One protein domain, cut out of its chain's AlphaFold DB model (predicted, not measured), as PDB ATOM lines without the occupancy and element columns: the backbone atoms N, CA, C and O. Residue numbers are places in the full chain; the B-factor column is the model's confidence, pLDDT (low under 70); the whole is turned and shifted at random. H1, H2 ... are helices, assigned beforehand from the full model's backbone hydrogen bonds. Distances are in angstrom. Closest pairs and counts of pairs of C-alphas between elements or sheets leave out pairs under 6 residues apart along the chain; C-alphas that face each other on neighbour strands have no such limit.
ATOM      1  N   ALA A   9      35.694 -11.777 323.584       66.56
ATOM      2  CA  ALA A   9      37.059 -11.738 324.119       66.56
ATOM      3  C   ALA A   9      37.445 -10.316 324.567       66.56
ATOM      4  O   ALA A   9      37.986 -10.099 325.654       66.56
ATOM      5  N   GLY A  10      37.053  -9.314 323.772       64.94
ATOM      6  CA  GLY A  10      37.244  -7.901 324.105       64.94
ATOM      7  C   GLY A  10      36.482  -7.454 325.358       64.94
ATOM      8  O   GLY A  10      36.859  -6.461 325.975       64.94
ATOM      9  N   LEU A  11      35.441  -8.184 325.770       71.31
ATOM     10  CA  LEU A  11      34.642  -7.865 326.954       71.31
ATOM     11  C   LEU A  11      35.374  -8.263 328.243       71.31
ATOM     12  O   LEU A  11      35.358  -7.500 329.209       71.31
ATOM     13  N   LEU A  12      36.102  -9.385 328.228       73.62
ATOM     14  CA  LEU A  12      37.014  -9.762 329.313       73.62
ATOM     15  C   LEU A  12      38.213  -8.811 329.369       73.62
ATOM     16  O   LEU A  12      38.590  -8.355 330.444       73.62
ATOM     17  N   GLY A  13      38.759  -8.437 328.206       69.00
ATOM     18  CA  GLY A  13      39.868  -7.488 328.108       69.00
ATOM     19  C   GLY A  13      39.559  -6.087 328.655       69.00
ATOM     20  O   GLY A  13      40.456  -5.439 329.192       69.00
ATOM     21  N   LYS A  14      38.301  -5.634 328.557       76.38
ATOM     22  CA  LYS A  14      37.827  -4.351 329.107       76.38
ATOM     23  C   LYS A  14      37.559  -4.391 330.615       76.38
ATOM     24  O   LYS A  14      37.692  -3.364 331.265       76.38
ATOM     25  N   ASN A  15      37.215  -5.556 331.167       77.00
ATOM     26  CA  ASN A  15      36.837  -5.733 332.577       77.00
ATOM     27  C   ASN A  15      37.897  -6.510 333.379       77.00
ATOM     28  O   ASN A  15      37.569  -7.224 334.325       77.00
ATOM     29  N   LYS A  16      39.178  -6.396 333.003       76.06
ATOM     30  CA  LYS A  16      40.293  -7.128 333.641       76.06
ATOM     31  C   LYS A  16      40.362  -6.932 335.156       76.06
ATOM     32  O   LYS A  16      40.750  -7.849 335.864       76.06
ATOM     33  N   ASN A  17      39.947  -5.765 335.643       78.88
ATOM     34  CA  ASN A  17      39.906  -5.397 337.059       78.88
ATOM     35  C   ASN A  17      38.914  -6.221 337.900       78.88
ATOM     36  O   ASN A  17      38.990  -6.187 339.122       78.88
ATOM     37  N   VAL A  18      37.976  -6.930 337.266       80.56
ATOM     38  CA  VAL A  18      37.003  -7.801 337.949       80.56
ATOM     39  C   VAL A  18      37.599  -9.182 338.242       80.56
ATOM     40  O   VAL A  18      37.113  -9.904 339.113       80.56
ATOM     41  N   PHE A  19      38.658  -9.557 337.524       83.44
ATOM     42  CA  PHE A  19      39.320 -10.846 337.656       83.44
ATOM     43  C   PHE A  19      40.530 -10.711 338.579       83.44
ATOM     44  O   PHE A  19      41.287  -9.749 338.497       83.44
ATOM     45  N   ALA A  20      40.713 -11.685 339.465       82.50
ATOM     46  CA  ALA A  20      41.804 -11.696 340.429       82.50
ATOM     47  C   ALA A  20      42.396 -13.099 340.518       82.50
ATOM     48  O   ALA A  20      41.681 -14.088 340.377       82.50
ATOM     49  N   SER A  21      43.701 -13.172 340.765       82.12
ATOM     50  CA  SER A  21      44.376 -14.434 341.057       82.12
ATOM     51  C   SER A  21      44.011 -14.908 342.461       82.12
ATOM     52  O   SER A  21      44.016 -14.127 343.415       82.12
ATOM     53  N   SER A  22      43.750 -16.202 342.616       80.12
ATOM     54  CA  SER A  22      43.607 -16.830 343.929       80.12
ATOM     55  C   SER A  22      44.956 -16.940 344.653       80.12
ATOM     56  O   SER A  22      44.990 -17.038 345.884       80.12
ATOM     57  N   VAL A  23      46.083 -16.893 343.932       81.12
ATOM     58  CA  VAL A  23      47.441 -17.080 344.465       81.12
ATOM     59  C   VAL A  23      48.186 -15.746 344.554       81.12
ATOM     60  O   VAL A  23      48.542 -15.144 343.544       81.12
ATOM     61  N   ALA A  24      48.521 -15.323 345.779       75.38
ATOM     62  CA  ALA A  24      49.224 -14.059 346.037       75.38
ATOM     63  C   ALA A  24      50.611 -13.978 345.371       75.38
ATOM     64  O   ALA A  24      51.048 -12.900 344.986       75.38
ATOM     65  N   SER A  25      51.281 -15.121 345.183       74.19
ATOM     66  CA  SER A  25      52.580 -15.197 344.502       74.19
ATOM     67  C   SER A  25      52.510 -14.876 343.004       74.19
ATOM     68  O   SER A  25      53.552 -14.657 342.394       74.19
ATOM     69  N   LYS A  26      51.318 -14.897 342.390       76.62
ATOM     70  CA  LYS A  26      51.119 -14.740 340.942       76.62
ATOM     71  C   LYS A  26      49.936 -13.808 340.650       76.62
ATOM     72  O   LYS A  26      48.910 -14.258 340.139       76.62
ATOM     73  N   PRO A  27      50.047 -12.504 340.961       74.62
ATOM     74  CA  PRO A  27      48.939 -11.558 340.811       74.62
ATOM     75  C   PRO A  27      48.571 -11.271 339.347       74.62
ATOM     76  O   PRO A  27      47.460 -10.829 339.075       74.62
ATOM     77  N   GLN A  28      49.482 -11.529 338.403       73.94
ATOM     78  CA  GLN A  28      49.249 -11.306 336.970       73.94
ATOM     79  C   GLN A  28      48.460 -12.442 336.292       73.94
ATOM     80  O   GLN A  28      47.953 -12.265 335.184       73.94
ATOM     81  N   GLU A  29      48.335 -13.603 336.940       82.19
ATOM     82  CA  GLU A  29      47.580 -14.744 336.421       82.19
ATOM     83  C   GLU A  29      46.098 -14.602 336.802       82.19
ATOM     84  O   GLU A  29      45.659 -15.019 337.871       82.19
ATOM     85  N   LEU A  30      45.326 -13.958 335.924       84.12
ATOM     86  CA  LEU A  30      43.899 -13.695 336.135       84.12
ATOM     87  C   LEU A  30      43.062 -14.979 336.027       84.12
ATOM     88  O   LEU A  30      43.315 -15.833 335.175       84.12
ATOM     89  N   GLU A  31      42.036 -15.096 336.866       86.19
ATOM     90  CA  GLU A  31      41.173 -16.275 336.964       86.19
ATOM     91  C   GLU A  31      39.698 -15.925 336.774       86.19
ATOM     92  O   GLU A  31      39.266 -14.816 337.092       86.19
ATOM     93  N   LEU A  32      38.893 -16.895 336.323       86.25
ATOM     94  CA  LEU A  32      37.438 -16.744 336.319       86.25
ATOM     95  C   LEU A  32      36.843 -16.875 337.732       86.25
ATOM     96  O   LEU A  32      37.218 -17.782 338.479       86.25
ATOM     97  N   PRO A  33      35.838 -16.053 338.092       88.00
ATOM     98  CA  PRO A  33      35.145 -16.186 339.364       88.00
ATOM     99  C   PRO A  33      34.353 -17.495 339.429       88.00
ATOM    100  O   PRO A  33      33.663 -17.870 338.477       88.00
ATOM    101  N   LYS A  34      34.344 -18.141 340.602       89.25
ATOM    102  CA  LYS A  34      33.591 -19.389 340.844       89.25
ATOM    103  C   LYS A  34      32.120 -19.286 340.466       89.25
ATOM    104  O   LYS A  34      31.566 -20.235 339.929       89.25
ATOM    105  N   GLY A  35      31.494 -18.141 340.749       87.75
ATOM    106  CA  GLY A  35      30.084 -17.909 340.437       87.75
ATOM    107  C   GLY A  35      29.796 -17.985 338.939       87.75
ATOM    108  O   GLY A  35      28.789 -18.569 338.550       87.75
ATOM    109  N   LEU A  36      30.709 -17.470 338.109       87.50
ATOM    110  CA  LEU A  36      30.584 -17.496 336.653       87.50
ATOM    111  C   LEU A  36      30.730 -18.926 336.125       87.50
ATOM    112  O   LEU A  36      29.899 -19.378 335.345       87.50
ATOM    113  N   VAL A  37      31.714 -19.674 336.631       88.69
ATOM    114  CA  VAL A  37      31.904 -21.089 336.268       88.69
ATOM    115  C   VAL A  37      30.720 -21.947 336.723       88.69
ATOM    116  O   VAL A  37      30.205 -22.744 335.944       88.69
ATOM    117  N   ALA A  38      30.238 -21.760 337.953       89.62
ATOM    118  CA  ALA A  38      29.081 -22.483 338.474       89.62
ATOM    119  C   ALA A  38      27.804 -22.184 337.675       89.62
ATOM    120  O   ALA A  38      27.005 -23.090 337.446       89.62
ATOM    121  N   LEU A  39      27.621 -20.941 337.215       88.81
ATOM    122  CA  LEU A  39      26.504 -20.571 336.347       88.81
ATOM    123  C   LEU A  39      26.600 -21.263 334.982       88.81
ATOM    124  O   LEU A  39      25.604 -21.807 334.513       88.81
ATOM    125  N   SER A  40      27.786 -21.302 334.365       88.75
ATOM    126  CA  SER A  40      27.998 -22.027 333.107       88.75
ATOM    127  C   SER A  40      27.717 -23.524 333.250       88.75
ATOM    128  O   SER A  40      27.050 -24.100 332.397       88.75
ATOM    129  N   VAL A  41      28.164 -24.149 334.346       88.38
ATOM    130  CA  VAL A  41      27.860 -25.559 334.648       88.38
ATOM    131  C   VAL A  41      26.354 -25.770 334.791       88.38
ATOM    132  O   VAL A  41      25.814 -26.708 334.213       88.38
ATOM    133  N   ALA A  42      25.669 -24.886 335.517       87.44
ATOM    134  CA  ALA A  42      24.228 -24.968 335.713       87.44
ATOM    135  C   ALA A  42      23.457 -24.804 334.386       87.44
ATOM    136  O   ALA A  42      22.520 -25.556 334.131       87.44
ATOM    137  N   ALA A  43      23.887 -23.891 333.510       86.88
ATOM    138  CA  ALA A  43      23.294 -23.700 332.186       86.88
ATOM    139  C   ALA A  43      23.497 -24.918 331.268       86.88
ATOM    140  O   ALA A  43      22.542 -25.386 330.654       86.88
ATOM    141  N   ILE A  44      24.715 -25.473 331.212       87.62
ATOM    142  CA  ILE A  44      25.002 -26.700 330.449       87.62
ATOM    143  C   ILE A  44      24.157 -27.857 330.985       87.62
ATOM    144  O   ILE A  44      23.560 -28.598 330.210       87.62
ATOM    145  N   HIS A  45      24.072 -27.995 332.310       87.19
ATOM    146  CA  HIS A  45      23.271 -29.036 332.938       87.19
ATOM    147  C   HIS A  45      21.780 -28.901 332.609       87.19
ATOM    148  O   HIS A  45      21.152 -29.912 332.318       87.19
ATOM    149  N   ALA A  46      21.228 -27.683 332.598       85.44
ATOM    150  CA  ALA A  46      19.842 -27.448 332.196       85.44
ATOM    151  C   ALA A  46      19.591 -27.918 330.753       85.44
ATOM    152  O   ALA A  46      18.701 -28.727 330.531       85.44
ATOM    153  N   ILE A  47      20.452 -27.525 329.806       85.75
ATOM    154  CA  ILE A  47      20.329 -27.923 328.393       85.75
ATOM    155  C   ILE A  47      20.411 -29.449 328.226       85.75
ATOM    156  O   ILE A  47      19.628 -30.041 327.485       85.75
ATOM    157  N   LEU A  48      21.357 -30.103 328.910       86.38
ATOM    158  CA  LEU A  48      21.500 -31.563 328.854       86.38
ATOM    159  C   LEU A  48      20.309 -32.278 329.503       86.38
ATOM    160  O   LEU A  48      19.869 -33.308 328.993       86.38
ATOM    161  N   SER A  49      19.795 -31.740 330.610       85.19
ATOM    162  CA  SER A  49      18.622 -32.276 331.299       85.19
ATOM    163  C   SER A  49      17.386 -32.192 330.404       85.19
ATOM    164  O   SER A  49      16.738 -33.216 330.187       85.19
ATOM    165  N   ASP A  50      17.128 -31.029 329.800       84.25
ATOM    166  CA  ASP A  50      16.002 -30.798 328.885       84.25
ATOM    167  C   ASP A  50      16.057 -31.744 327.684       84.25
ATOM    168  O   ASP A  50      15.072 -32.414 327.359       84.25
ATOM    169  N   TYR A  51      17.241 -31.887 327.075       84.75
ATOM    170  CA  TYR A  51      17.457 -32.837 325.987       84.75
ATOM    171  C   TYR A  51      17.179 -34.284 326.422       84.75
ATOM    172  O   TYR A  51      16.491 -35.023 325.719       84.75
ATOM    173  N   SER A  52      17.681 -34.691 327.594       85.69
ATOM    174  CA  SER A  52      17.519 -36.061 328.100       85.69
ATOM    175  C   SER A  52      16.071 -36.420 328.442       85.69
ATOM    176  O   SER A  52      15.651 -37.554 328.229       85.69
ATOM    177  N   ARG A  53      15.305 -35.453 328.955       83.62
ATOM    178  CA  ARG A  53      13.906 -35.628 329.363       83.62
ATOM    179  C   ARG A  53      12.933 -35.394 328.206       83.62
ATOM    180  O   ARG A  53      11.740 -35.631 328.375       83.62
ATOM    181  N   GLN A  54      13.432 -34.930 327.055       81.19
ATOM    182  CA  GLN A  54      12.635 -34.504 325.900       81.19
ATOM    183  C   GLN A  54      11.523 -33.514 326.290       81.19
ATOM    184  O   GLN A  54      10.439 -33.507 325.707       81.19
ATOM    185  N   CYS A  55      11.784 -32.680 327.298       71.81
ATOM    186  CA  CYS A  55      10.841 -31.691 327.797       71.81
ATOM    187  C   CYS A  55      11.368 -30.282 327.521       71.81
ATOM    188  O   CYS A  55      12.544 -30.000 327.725       71.81
ATOM    189  N   ASN A  56      10.484 -29.383 327.087       69.31
ATOM    190  CA  ASN A  56      10.782 -27.954 327.015       69.31
ATOM    191  C   ASN A  56      10.419 -27.313 328.359       69.31
ATOM    192  O   ASN A  56       9.365 -26.686 328.486       69.31
ATOM    193  N   GLU A  57      11.243 -27.531 329.385       68.56
ATOM    194  CA  GLU A  57      11.099 -26.771 330.626       68.56
ATOM    195  C   GLU A  57      11.525 -25.312 330.409       68.56
ATOM    196  O   GLU A  57      12.451 -25.002 329.660       68.56
ATOM    197  N   ASN A  58      10.829 -24.383 331.069       70.56
ATOM    198  CA  ASN A  58      11.218 -22.977 331.043       70.56
ATOM    199  C   ASN A  58      12.461 -22.776 331.914       70.56
ATOM    200  O   ASN A  58      12.456 -23.108 333.101       70.56
ATOM    201  N   PHE A  59      13.507 -22.174 331.351       67.06
ATOM    202  CA  PHE A  59      14.664 -21.751 332.130       67.06
ATOM    203  C   PHE A  59      14.292 -20.551 333.022       67.06
ATOM    204  O   PHE A  59      13.732 -19.577 332.508       67.06
ATOM    205  N   PRO A  60      14.637 -20.546 334.324       68.06
ATOM    206  CA  PRO A  60      15.393 -21.556 335.072       68.06
ATOM    207  C   PRO A  60      14.528 -22.710 335.618       68.06
ATOM    208  O   PRO A  60      13.470 -22.487 336.205       68.06
ATOM    209  N   SER A  61      15.037 -23.944 335.517       72.50
ATOM    210  CA  SER A  61      14.396 -25.124 336.109       72.50
ATOM    211  C   SER A  61      14.477 -25.114 337.642       72.50
ATOM    212  O   SER A  61      15.371 -24.510 338.245       72.50
ATOM    213  N   LYS A  62      13.555 -25.824 338.309       77.69
ATOM    214  CA  LYS A  62      13.501 -25.900 339.786       77.69
ATOM    215  C   LYS A  62      14.772 -26.505 340.399       77.69
ATOM    216  O   LYS A  62      15.139 -26.168 341.523       77.69
ATOM    217  N   GLU A  63      15.453 -27.375 339.658       78.38
ATOM    218  CA  GLU A  63      16.670 -28.073 340.090       78.38
ATOM    219  C   GLU A  63      17.942 -27.214 339.924       78.38
ATOM    220  O   GLU A  63      18.956 -27.469 340.581       78.38
ATOM    221  N   LEU A  64      17.888 -26.143 339.117       81.94
ATOM    222  CA  LEU A  64      19.042 -25.308 338.765       81.94
ATOM    223  C   LEU A  64      19.760 -24.733 339.993       81.94
ATOM    224  O   LEU A  64      20.990 -24.699 340.051       81.94
ATOM    225  N   ALA A  65      18.997 -24.316 341.006       84.56
ATOM    226  CA  ALA A  65      19.552 -23.777 342.243       84.56
ATOM    227  C   ALA A  65      20.385 -24.820 343.011       84.56
ATOM    228  O   ALA A  65      21.408 -24.476 343.608       84.56
ATOM    229  N   GLY A  66      19.973 -26.092 342.985       87.25
ATOM    230  CA  GLY A  66      20.718 -27.195 343.591       87.25
ATOM    231  C   GLY A  66      22.014 -27.482 342.838       87.25
ATOM    232  O   GLY A  66      23.075 -27.615 343.450       87.25
ATOM    233  N   VAL A  67      21.948 -27.482 341.507       88.31
ATOM    234  CA  VAL A  67      23.104 -27.713 340.628       88.31
ATOM    235  C   VAL A  67      24.144 -26.606 340.782       88.31
ATOM    236  O   VAL A  67      25.329 -26.892 340.944       88.31
ATOM    237  N   TRP A  68      23.714 -25.343 340.822       90.00
ATOM    238  CA  TRP A  68      24.608 -24.208 341.044       90.00
ATOM    239  C   TRP A  68      25.307 -24.276 342.411       90.00
ATOM    240  O   TRP A  68      26.528 -24.121 342.492       90.00
ATOM    241  N   LYS A  69      24.563 -24.579 343.487       91.38
ATOM    242  CA  LYS A  69      25.143 -24.765 344.832       91.38
ATOM    243  C   LYS A  69      26.138 -25.924 344.867       91.38
ATOM    244  O   LYS A  69      27.206 -25.788 345.460       91.38
ATOM    245  N   SER A  70      25.811 -27.039 344.215       91.06
ATOM    246  CA  SER A  70      26.697 -28.201 344.103       91.06
ATOM    247  C   SER A  70      27.992 -27.849 343.364       91.06
ATOM    248  O   SER A  70      29.085 -28.097 343.871       91.06
ATOM    249  N   ALA A  71      27.891 -27.162 342.223       90.00
ATOM    250  CA  ALA A  71      29.050 -26.699 341.468       90.00
ATOM    251  C   ALA A  71      29.947 -25.767 342.305       90.00
ATOM    252  O   ALA A  71      31.167 -25.936 342.326       90.00
ATOM    253  N   LEU A  72      29.362 -24.831 343.063       91.75
ATOM    254  CA  LEU A  72      30.119 -23.982 343.987       91.75
ATOM    255  C   LEU A  72      30.808 -24.771 345.104       91.75
ATOM    256  O   LEU A  72      31.951 -24.460 345.452       91.75
ATOM    257  N   ALA A  73      30.136 -25.777 345.663       91.31
ATOM    258  CA  ALA A  73      30.704 -26.632 346.696       91.31
ATOM    259  C   ALA A  73      31.905 -27.425 346.161       91.31
ATOM    260  O   ALA A  73      32.951 -27.458 346.810       91.31
ATOM    261  N   ILE A  74      31.796 -27.980 344.950       89.81
ATOM    262  CA  ILE A  74      32.883 -28.697 344.270       89.81
ATOM    263  C   ILE A  74      34.077 -27.768 344.039       89.81
ATOM    264  O   ILE A  74      35.195 -28.094 344.433       89.81
ATOM    265  N   LEU A  75      33.851 -26.587 343.457       89.19
ATOM    266  CA  LEU A  75      34.924 -25.622 343.194       89.19
ATOM    267  C   LEU A  75      35.612 -25.155 344.482       89.19
ATOM    268  O   LEU A  75      36.835 -25.040 344.526       89.19
ATOM    269  N   SER A  76      34.835 -24.935 345.542       91.38
ATOM    270  CA  SER A  76      35.367 -24.559 346.856       91.38
ATOM    271  C   SER A  76      36.154 -25.694 347.508       91.38
ATOM    272  O   SER A  76      37.122 -25.440 348.215       91.38
ATOM    273  N   ASN A  77      35.764 -26.947 347.273       91.31
ATOM    274  CA  ASN A  77      36.511 -28.106 347.746       91.31
ATOM    275  C   ASN A  77      37.859 -28.233 347.017       91.31
ATOM    276  O   ASN A  77      38.896 -28.354 347.662       91.31
ATOM    277  N   ILE A  78      37.872 -28.101 345.685       88.81
ATOM    278  CA  ILE A  78      39.110 -28.160 344.888       88.81
ATOM    279  C   ILE A  78      40.111 -27.096 345.350       88.81
ATOM    280  O   ILE A  78      41.289 -27.404 345.513       88.81
ATOM    281  N   GLU A  79      39.647 -25.872 345.612       89.19
ATOM    282  CA  GLU A  79      40.504 -24.805 346.136       89.19
ATOM    283  C   GLU A  79      41.084 -25.143 347.516       89.19
ATOM    284  O   GLU A  79      42.275 -24.930 347.745       89.19
ATOM    285  N   LYS A  80      40.265 -25.691 348.425       90.00
ATOM    286  CA  LYS A  80      40.701 -26.078 349.776       90.00
ATOM    287  C   LYS A  80      41.734 -27.203 349.756       90.00
ATOM    288  O   LYS A  80      42.682 -27.161 350.530       90.00
ATOM    289  N   VAL A  81      41.543 -28.204 348.896       91.38
ATOM    290  CA  VAL A  81      42.426 -29.377 348.817       91.38
ATOM    291  C   VAL A  81      43.727 -29.040 348.098       91.38
ATOM    292  O   VAL A  81      44.802 -29.433 348.543       91.38
ATOM    293  N   ASN A  82      43.650 -28.336 346.967       88.56
ATOM    294  CA  ASN A  82      44.829 -27.971 346.196       88.56
ATOM    295  C   ASN A  82      44.616 -26.645 345.461       88.56
ATOM    296  O   ASN A  82      44.156 -26.590 344.315       88.56
ATOM    297  N   LYS A  83      45.041 -25.573 346.127       87.00
ATOM    298  CA  LYS A  83      44.953 -24.208 345.617       87.00
ATOM    299  C   LYS A  83      45.696 -24.013 344.291       87.00
ATOM    300  O   LYS A  83      45.193 -23.328 343.409       87.00
ATOM    301  N   THR A  84      46.844 -24.662 344.105       85.25
ATOM    302  CA  THR A  84      47.626 -24.579 342.860       85.25
ATOM    303  C   THR A  84      46.876 -25.194 341.681       85.25
ATOM    304  O   THR A  84      46.838 -24.617 340.595       85.25
ATOM    305  N   ARG A  85      46.232 -26.347 341.884       85.94
ATOM    306  CA  ARG A  85      45.427 -27.007 340.847       85.94
ATOM    307  C   ARG A  85      44.172 -26.204 340.516       85.94
ATOM    308  O   ARG A  85      43.808 -26.103 339.346       85.94
ATOM    309  N   TYR A  86      43.534 -25.625 341.532       89.75
ATOM    310  CA  TYR A  86      42.409 -24.710 341.352       89.75
ATOM    311  C   TYR A  86      42.807 -23.495 340.500       89.75
ATOM    312  O   TYR A  86      42.168 -23.222 339.487       89.75
ATOM    313  N   HIS A  87      43.909 -22.836 340.865       88.38
ATOM    314  CA  HIS A  87      44.477 -21.703 340.140       88.38
ATOM    315  C   HIS A  87      44.743 -22.045 338.671       88.38
ATOM    316  O   HIS A  87      44.238 -21.374 337.777       88.38
ATOM    317  N   GLN A  88      45.441 -23.153 338.400       87.38
ATOM    318  CA  GLN A  88      45.714 -23.605 337.032       87.38
ATOM    319  C   GLN A  88      44.437 -23.863 336.225       87.38
ATOM    320  O   GLN A  88      44.388 -23.541 335.038       87.38
ATOM    321  N   LEU A  89      43.410 -24.452 336.843       88.44
ATOM    322  CA  LEU A  89      42.128 -24.708 336.190       88.44
ATOM    323  C   LEU A  89      41.428 -23.394 335.819       88.44
ATOM    324  O   LEU A  89      41.054 -23.204 334.663       88.44
ATOM    325  N   MET A  90      41.278 -22.483 336.782       89.50
ATOM    326  CA  MET A  90      40.565 -21.221 336.575       89.50
ATOM    327  C   MET A  90      41.313 -20.264 335.655       89.50
ATOM    328  O   MET A  90      40.689 -19.586 334.838       89.50
ATOM    329  N   HIS A  91      42.642 -20.252 335.738       87.81
ATOM    330  CA  HIS A  91      43.490 -19.469 334.856       87.81
ATOM    331  C   HIS A  91      43.419 -19.986 333.412       87.81
ATOM    332  O   HIS A  91      43.221 -19.205 332.484       87.81
ATOM    333  N   LYS A  92      43.461 -21.311 333.196       85.75
ATOM    334  CA  LYS A  92      43.260 -21.902 331.859       85.75
ATOM    335  C   LYS A  92      41.895 -21.555 331.269       85.75
ATOM    336  O   LYS A  92      41.811 -21.236 330.087       85.75
ATOM    337  N   LEU A  93      40.835 -21.599 332.078       85.88
ATOM    338  CA  LEU A  93      39.502 -21.195 331.631       85.88
ATOM    339  C   LEU A  93      39.457 -19.707 331.259       85.88
ATOM    340  O   LEU A  93      38.871 -19.361 330.238       85.88
ATOM    341  N   TYR A  94      40.114 -18.843 332.036       84.19
ATOM    342  CA  TYR A  94      40.230 -17.417 331.731       84.19
ATOM    343  C   TYR A  94      40.965 -17.164 330.408       84.19
ATOM    344  O   TYR A  94      40.493 -16.389 329.581       84.19
ATOM    345  N   ILE A  95      42.087 -17.844 330.166       82.81
ATOM    346  CA  ILE A  95      42.853 -17.750 328.913       82.81
ATOM    347  C   ILE A  95      41.981 -18.174 327.727       82.81
ATOM    348  O   ILE A  95      41.808 -17.420 326.773       82.81
ATOM    349  N   ASN A  96      41.346 -19.344 327.831       80.12
ATOM    350  CA  ASN A  96      40.481 -19.864 326.775       80.12
ATOM    351  C   ASN A  96      39.289 -18.939 326.481       80.12
ATOM    352  O   ASN A  96      38.913 -18.787 325.323       80.12
ATOM    353  N   ALA A  97      38.700 -18.321 327.510       76.38
ATOM    354  CA  ALA A  97      37.546 -17.431 327.370       76.38
ATOM    355  C   ALA A  97      37.914 -15.998 326.957       76.38
ATOM    356  O   ALA A  97      37.102 -15.289 326.372       76.38
ATOM    357  N   SER A  98      39.110 -15.523 327.296       73.44
ATOM    358  CA  SER A  98      39.561 -14.179 326.923       73.44
ATOM    359  C   SER A  98      40.122 -14.136 325.509       73.44
ATOM    360  O   SER A  98      40.373 -13.046 325.000       73.44
ATOM    361  N   GLY A  99      40.350 -15.297 324.883       63.09
ATOM    362  CA  GLY A  99      41.038 -15.402 323.599       63.09
ATOM    363  C   GLY A  99      42.443 -14.793 323.623       63.09
ATOM    364  O   GLY A  99      43.067 -14.675 322.570       63.09
ATOM    365  N   SER A 100      42.935 -14.377 324.797       57.00
ATOM    366  CA  SER A 100      44.311 -13.960 324.963       57.00
ATOM    367  C   SER A 100      45.130 -15.234 324.995       57.00
ATOM    368  O   SER A 100      44.756 -16.201 325.660       57.00
ATOM    369  N   LEU A 101      46.274 -15.252 324.316       52.78
ATOM    370  CA  LEU A 101      47.284 -16.224 324.699       52.78
ATOM    371  C   LEU A 101      47.565 -16.010 326.195       52.78
ATOM    372  O   LEU A 101      47.477 -14.888 326.705       52.78
ATOM    373  N   SER A 102      47.824 -17.107 326.906       46.38
ATOM    374  CA  SER A 102      48.299 -17.096 328.290       46.38
ATOM    375  C   SER A 102      49.325 -15.975 328.498       46.38
ATOM    376  O   SER A 102      50.057 -15.677 327.560       46.38
ATOM    377  N   PRO A 103      49.491 -15.375 329.685       48.81
ATOM    378  CA  PRO A 103      50.685 -14.575 329.955       48.81
ATOM    379  C   PRO A 103      51.972 -15.388 329.712       48.81
ATOM    380  O   PRO A 103      52.972 -14.818 329.292       48.81
ATOM    381  N   ALA A 104      51.909 -16.726 329.837       46.62
ATOM    382  CA  ALA A 104      52.958 -17.668 329.413       46.62
ATOM    383  C   ALA A 104      53.043 -17.892 327.881       46.62
ATOM    384  O   ALA A 104      53.798 -18.728 327.402       46.62
ATOM    385  N   GLY A 105      52.213 -17.184 327.127       42.25
ATOM    386  CA  GLY A 105      52.089 -17.163 325.675       42.25
ATOM    387  C   GLY A 105      51.941 -15.737 325.132       42.25
ATOM    388  O   GLY A 105      51.595 -15.565 323.966       42.25
TER     389      GLY A 105
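Overview. This is residues 9 to 105 of the 147 residues of an uncharacterized protein of Dendrothele bispora (strain CBS 962.96) (UniProt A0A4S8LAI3). Two long helices, H2 and H3, cross at a slant; H4 turns off from the end of H3 at a corner, with short H1 at its far end. The 97 printed residues have four named helices, H1 to H4 in chain order, and no named strand: all helix. The whole is only just loose, close to compact, with radius of gyration of the C-alphas 15.5 A and spans of 46 by 32 by 20 A.

Arrangement. H1, residues 9 to 14, touches residues 97 to 98 alone of H4, residues 83 to 98; closest C-alphas Ala 9 and Ser 98, 4.5 A. H2, residues 34 to 53, touches H3, residues 64 to 81, at a steep tilt of 46 degrees, opposite ways; closest C-alphas Ala 38 and Ala 71, 5.2 A. Every O i to N i+4 pair in H1, H2, H3 and H4 is within hydrogen-bond range.

Along the chain. H2 spans 28.0 A, H3 25.8 A. C-alpha 9 is at (37.059, -11.738, 324.119), C-alpha 98 at (39.561, -14.179, 326.923).

Size, cuts and confidence. The printed part has no cut. H1 to H2 is a long link. Residues 99 to 105 are among those under pLDDT 70.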